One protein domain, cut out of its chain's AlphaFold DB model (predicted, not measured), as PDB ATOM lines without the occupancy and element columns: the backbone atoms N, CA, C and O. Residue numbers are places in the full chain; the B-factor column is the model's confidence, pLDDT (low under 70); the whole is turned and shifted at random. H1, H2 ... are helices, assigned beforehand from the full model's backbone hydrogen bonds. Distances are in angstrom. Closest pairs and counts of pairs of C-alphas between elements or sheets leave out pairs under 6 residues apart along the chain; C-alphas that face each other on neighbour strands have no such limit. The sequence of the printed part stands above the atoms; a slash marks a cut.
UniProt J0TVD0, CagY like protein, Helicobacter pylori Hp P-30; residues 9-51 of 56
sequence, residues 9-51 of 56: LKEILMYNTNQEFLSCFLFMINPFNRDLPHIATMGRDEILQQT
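Overview. This is residues 9 to 51 of the 56 residues of the protein "CagY like protein" of Helicobacter pylori Hp P-30 (UniProt J0TVD0). The printed part is a wide, open V, flat in outline: the long helix H1 makes one arm, the short helix H2 sits by the corner, and the helix H3 lies along the other arm, with no contact between H1 and H3. Residues 9 to 22 in H1 and residues 35 to 51, of which 39 to 49 belong to H3, stand free. The printed part has 43 residues with three named helices in the order H1, H2, H3 and no named strand; the class is all helix. It is extended, with a radius of gyration of the C-alphas of 16.0 A and spans of 48 by 27 by 8 A.

Arrangement. H1, residues 9 to 29, and H2, residues 31 to 35, touch only at the corner by their link, and only just, with 3 pairs of C-alphas within 8 A. H1 touches H2 with residues 26 to 27 alone; the closest C-alphas are those of Phe 27 and Asn 33, 6.8 A apart. H3, residues 39 to 49, is apart from H1 and from H2. In H1 every O i to N i+4 pair is within hydrogen-bond range; in H3 it is 4 of 7, and in H2 0 of 1, beside 1 of 2 O i to N i+3 pairs.

Along the chain. H1 begins at C-alpha 9 at (-25.437, 55.675, -10.067) and is 30.2 A long from first to last C-alpha. H2 measures 8.2 A and begins at C-alpha 31 at (3.973, 46.657, -2.999). H3 measures 15.2 A and ends at C-alpha 49 at (-3.874, 20.388, -20.435).

Size, cuts and confidence. The two C-alphas farthest apart, those of Lys 10 and Thr 51, are 48.8 A apart. The printed part has no cut, and the links H1 to H2 and H2 to H3 are tight. The mean pLDDT of the printed part is 71.6, and residues 31 to 51 are under 70.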
ATOM      1  N   LEU A   9     -26.619  54.854  -9.770       90.31
ATOM      2  CA  LEU A   9     -25.437  55.675 -10.067       90.31
ATOM      3  C   LEU A   9     -24.555  55.904  -8.837       90.31
ATOM      4  O   LEU A   9     -23.329  55.912  -8.925       90.31
ATOM      5  N   LYS A  10     -25.184  56.083  -7.677       88.56
ATOM      6  CA  LYS A  10     -24.486  56.309  -6.415       88.56
ATOM      7  C   LYS A  10     -23.856  55.007  -5.908       88.56
ATOM      8  O   LYS A  10     -22.768  55.068  -5.343       88.56
ATOM      9  N   GLU A  11     -24.479  53.847  -6.142       87.06
ATOM     10  CA  GLU A  11     -23.875  52.537  -5.832       87.06
ATOM     11  C   GLU A  11     -22.632  52.280  -6.684       87.06
ATOM     12  O   GLU A  11     -21.593  51.904  -6.146       87.06
ATOM     13  N   ILE A  12     -22.710  52.549  -7.991       90.94
ATOM     14  CA  ILE A  12     -21.575  52.406  -8.913       90.94
ATOM     15  C   ILE A  12     -20.430  53.336  -8.502       90.94
ATOM     16  O   ILE A  12     -19.273  52.915  -8.455       90.94
ATOM     17  N   LEU A  13     -20.732  54.595  -8.174       91.12
ATOM     18  CA  LEU A  13     -19.720  55.548  -7.720       91.12
ATOM     19  C   LEU A  13     -19.064  55.099  -6.407       91.12
ATOM     20  O   LEU A  13     -17.841  55.149  -6.281       91.12
ATOM     21  N   MET A  14     -19.864  54.627  -5.447       90.38
ATOM     22  CA  MET A  14     -19.375  54.118  -4.165       90.38
ATOM     23  C   MET A  14     -18.509  52.869  -4.355       90.38
ATOM     24  O   MET A  14     -17.437  52.778  -3.764       90.38
ATOM     25  N   TYR A  15     -18.940  51.929  -5.200       88.00
ATOM     26  CA  TYR A  15     -18.179  50.724  -5.520       88.00
ATOM     27  C   TYR A  15     -16.818  51.077  -6.125       88.00
ATOM     28  O   TYR A  15     -15.802  50.642  -5.595       88.00
ATOM     29  N   ASN A  16     -16.784  51.919  -7.161       84.75
ATOM     30  CA  ASN A  16     -15.528  52.340  -7.791       84.75
ATOM     31  C   ASN A  16     -14.607  53.074  -6.806       84.75
ATOM     32  O   ASN A  16     -13.422  52.774  -6.733       84.75
ATOM     33  N   THR A  17     -15.156  53.980  -5.992       88.00
ATOM     34  CA  THR A  17     -14.367  54.724  -4.996       88.00
ATOM     35  C   THR A  17     -13.759  53.790  -3.947       88.00
ATOM     36  O   THR A  17     -12.592  53.929  -3.585       88.00
ATOM     37  N   ASN A  18     -14.529  52.804  -3.482       88.00
ATOM     38  CA  ASN A  18     -14.039  51.806  -2.539       88.00
ATOM     39  C   ASN A  18     -12.982  50.895  -3.172       88.00
ATOM     40  O   ASN A  18     -12.014  50.558  -2.500       88.00
ATOM     41  N   GLN A  19     -13.135  50.515  -4.444       86.44
ATOM     42  CA  GLN A  19     -12.136  49.710  -5.154       86.44
ATOM     43  C   GLN A  19     -10.806  50.450  -5.305       86.44
ATOM     44  O   GLN A  19      -9.764  49.873  -5.003       86.44
ATOM     45  N   GLU A  20     -10.828  51.729  -5.683       86.44
ATOM     46  CA  GLU A  20      -9.614  52.552  -5.766       86.44
ATOM     47  C   GLU A  20      -8.948  52.701  -4.393       86.44
ATOM     48  O   GLU A  20      -7.745  52.480  -4.251       86.44
ATOM     49  N   PHE A  21      -9.731  52.983  -3.347       84.19
ATOM     50  CA  PHE A  21      -9.210  53.092  -1.985       84.19
ATOM     51  C   PHE A  21      -8.573  51.783  -1.498       84.19
ATOM     52  O   PHE A  21      -7.462  51.791  -0.965       84.19
ATOM     53  N   LEU A  22      -9.250  50.651  -1.711       81.12
ATOM     54  CA  LEU A  22      -8.742  49.329  -1.346       81.12
ATOM     55  C   LEU A  22      -7.493  48.974  -2.153       81.12
ATOM     56  O   LEU A  22      -6.527  48.483  -1.576       81.12
ATOM     57  N   SER A  23      -7.477  49.264  -3.453       79.12
ATOM     58  CA  SER A  23      -6.320  49.055  -4.329       79.12
ATOM     59  C   SER A  23      -5.102  49.848  -3.846       79.12
ATOM     60  O   SER A  23      -4.031  49.275  -3.628       79.12
ATOM     61  N   CYS A  24      -5.265  51.145  -3.566       80.25
ATOM     62  CA  CYS A  24      -4.197  51.985  -3.023       80.25
ATOM     63  C   CYS A  24      -3.717  51.504  -1.647       80.25
ATOM     64  O   CYS A  24      -2.514  51.487  -1.382       80.25
ATOM     65  N   PHE A  25      -4.636  51.099  -0.771       80.69
ATOM     66  CA  PHE A  25      -4.302  50.598   0.561       80.69
ATOM     67  C   PHE A  25      -3.526  49.277   0.495       80.69
ATOM     68  O   PHE A  25      -2.509  49.116   1.169       80.69
ATOM     69  N   LEU A  26      -3.953  48.355  -0.371       78.12
ATOM     70  CA  LEU A  26      -3.259  47.092  -0.615       78.12
ATOM     71  C   LEU A  26      -1.870  47.317  -1.220       78.12
ATOM     72  O   LEU A  26      -0.930  46.629  -0.822       78.12
ATOM     73  N   PHE A  27      -1.718  48.301  -2.110       77.50
ATOM     74  CA  PHE A  27      -0.418  48.696  -2.657       77.50
ATOM     75  C   PHE A  27       0.517  49.269  -1.582       77.50
ATOM     76  O   PHE A  27       1.711  48.976  -1.575       77.50
ATOM     77  N   MET A  28      -0.028  50.050  -0.647       81.50
ATOM     78  CA  MET A  28       0.736  50.639   0.454       81.50
ATOM     79  C   MET A  28       1.198  49.585   1.470       81.50
ATOM     80  O   MET A  28       2.317  49.669   1.973       81.50
ATOM     81  N   ILE A  29       0.353  48.591   1.761       82.12
ATOM     82  CA  ILE A  29       0.673  47.502   2.698       82.12
ATOM     83  C   ILE A  29       1.617  46.477   2.071       82.12
ATOM     84  O   ILE A  29       2.503  45.966   2.755       82.12
ATOM     85  N   ASN A  30       1.424  46.146   0.795       73.88
ATOM     86  CA  ASN A  30       2.254  45.171   0.108       73.88
ATOM     87  C   ASN A  30       2.506  45.585  -1.351       73.88
ATOM     88  O   ASN A  30       1.722  45.227  -2.237       73.88
ATOM     89  N   PRO A  31       3.633  46.259  -1.637       68.69
ATOM     90  CA  PRO A  31       3.973  46.657  -2.999       68.69
ATOM     91  C   PRO A  31       4.194  45.454  -3.935       68.69
ATOM     92  O   PRO A  31       4.021  45.599  -5.143       68.69
ATOM     93  N   PHE A  32       4.482  44.255  -3.401       69.19
ATOM     94  CA  PHE A  32       4.655  43.021  -4.185       69.19
ATOM     95  C   PHE A  32       3.335  42.385  -4.647       69.19
ATOM     96  O   PHE A  32       3.346  41.538  -5.535       69.19
ATOM     97  N   ASN A  33       2.181  42.797  -4.106       62.84
ATOM     98  CA  ASN A  33       0.880  42.314  -4.589       62.84
ATOM     99  C   ASN A  33       0.516  42.860  -5.983       62.84
ATOM    100  O   ASN A  33      -0.446  42.386  -6.584       62.84
ATOM    101  N   ARG A  34       1.275  43.833  -6.510       59.44
ATOM    102  CA  ARG A  34       1.138  44.326  -7.890       59.44
ATOM    103  C   ARG A  34       1.686  43.337  -8.923       59.44
ATOM    104  O   ARG A  34       1.201  43.307 -10.049       59.44
ATOM    105  N   ASP A  35       2.660  42.529  -8.511       58.00
ATOM    106  CA  ASP A  35       3.394  41.600  -9.366       58.00
ATOM    107  C   ASP A  35       2.874  40.168  -9.250       58.00
ATOM    108  O   ASP A  35       3.566  39.251  -9.686       58.00
ATOM    109  N   LEU A  36       1.668  39.936  -8.698       58.00
ATOM    110  CA  LEU A  36       0.997  38.670  -8.988       58.00
ATOM    111  C   LEU A  36       0.774  38.660 -10.497       58.00
ATOM    112  O   LEU A  36      -0.045  39.433 -11.005       58.00
ATOM    113  N   PRO A  37       1.520  37.836 -11.240       52.41
ATOM    114  CA  PRO A  37       1.388  37.882 -12.663       52.41
ATOM    115  C   PRO A  37      -0.004  37.334 -12.971       52.41
ATOM    116  O   PRO A  37      -0.428  36.311 -12.425       52.41
ATOM    117  N   HIS A  38      -0.681  37.959 -13.927       55.66
ATOM    118  CA  HIS A  38      -1.837  37.389 -14.625       55.66
ATOM    119  C   HIS A  38      -1.582  35.921 -15.095       55.66
ATOM    120  O   HIS A  38      -2.509  35.178 -15.416       55.66
ATOM    121  N   ILE A  39      -0.316  35.477 -15.081       51.66
ATOM    122  CA  ILE A  39       0.190  34.115 -15.301       51.66
ATOM    123  C   ILE A  39      -0.315  33.090 -14.270       51.66
ATOM    124  O   ILE A  39      -0.450  31.925 -14.636       51.66
ATOM    125  N   ALA A  40      -0.648  33.457 -13.025       53.34
ATOM    126  CA  ALA A  40      -1.183  32.478 -12.062       53.34
ATOM    127  C   ALA A  40      -2.523  31.866 -12.525       53.34
ATOM    128  O   ALA A  40      -2.844  30.735 -12.159       53.34
ATOM    129  N   THR A  41      -3.261  32.588 -13.374       54.28
ATOM    130  CA  THR A  41      -4.512  32.125 -13.985       54.28
ATOM    131  C   THR A  41      -4.276  31.435 -15.335       54.28
ATOM    132  O   THR A  41      -4.975  30.484 -15.645       54.28
ATOM    133  N   MET A  42      -3.276  31.851 -16.125       56.78
ATOM    134  CA  MET A  42      -3.011  31.265 -17.454       56.78
ATOM    135  C   MET A  42      -2.151  29.990 -17.414       56.78
ATOM    136  O   MET A  42      -2.391  29.067 -18.183       56.78
ATOM    137  N   GLY A  43      -1.182  29.885 -16.499       54.97
ATOM    138  CA  GLY A  43      -0.261  28.741 -16.455       54.97
ATOM    139  C   GLY A  43      -0.838  27.487 -15.788       54.97
ATOM    140  O   GLY A  43      -0.359  26.381 -16.031       54.97
ATOM    141  N   ARG A  44      -1.870  27.628 -14.943       57.19
ATOM    142  CA  ARG A  44      -2.468  26.487 -14.225       57.19
ATOM    143  C   ARG A  44      -3.281  25.586 -15.155       57.19
ATOM    144  O   ARG A  44      -3.217  24.367 -15.016       57.19
ATOM    145  N   ASP A  45      -3.979  26.184 -16.115       57.09
ATOM    146  CA  ASP A  45      -4.770  25.452 -17.105       57.09
ATOM    147  C   ASP A  45      -3.874  24.829 -18.186       57.09
ATOM    148  O   ASP A  45      -4.099  23.689 -18.584       57.09
ATOM    149  N   GLU A  46      -2.795  25.502 -18.597       57.03
ATOM    150  CA  GLU A  46      -1.839  24.953 -19.573       57.03
ATOM    151  C   GLU A  46      -1.093  23.713 -19.054       57.03
ATOM    152  O   GLU A  46      -0.905  22.749 -19.799       57.03
ATOM    153  N   ILE A  47      -0.721  23.684 -17.769       58.53
ATOM    154  CA  ILE A  47      -0.039  22.532 -17.149       58.53
ATOM    155  C   ILE A  47      -0.988  21.329 -17.002       58.53
ATOM    156  O   ILE A  47      -0.575  20.187 -17.212       58.53
ATOM    157  N   LEU A  48      -2.267  21.567 -16.686       58.28
ATOM    158  CA  LEU A  48      -3.280  20.505 -16.616       58.28
ATOM    159  C   LEU A  48      -3.652  19.957 -18.004       58.28
ATOM    160  O   LEU A  48      -3.953  18.772 -18.125       58.28
ATOM    161  N   GLN A  49      -3.573  20.781 -19.051       61.19
ATOM    162  CA  GLN A  49      -3.874  20.388 -20.435       61.19
ATOM    163  C   GLN A  49      -2.709  19.659 -21.136       61.19
ATOM    164  O   GLN A  49      -2.933  18.979 -22.137       61.19
ATOM    165  N   GLN A  50      -1.470  19.763 -20.634       58.25
ATOM    166  CA  GLN A  50      -0.290  19.112 -21.231       58.25
ATOM    167  C   GLN A  50      -0.033  17.675 -20.763       58.25
ATOM    168  O   GLN A  50       0.810  16.995 -21.350       58.25
ATOM    169  N   THR A  51      -0.747  17.179 -19.749       58.81
ATOM    170  CA  THR A  51      -0.606  15.778 -19.327       58.81
ATOM    171  C   THR A  51      -1.767  14.951 -19.879       58.81
ATOM    172  O   THR A  51      -2.807  14.863 -19.227       58.81
TER     173      THR A  51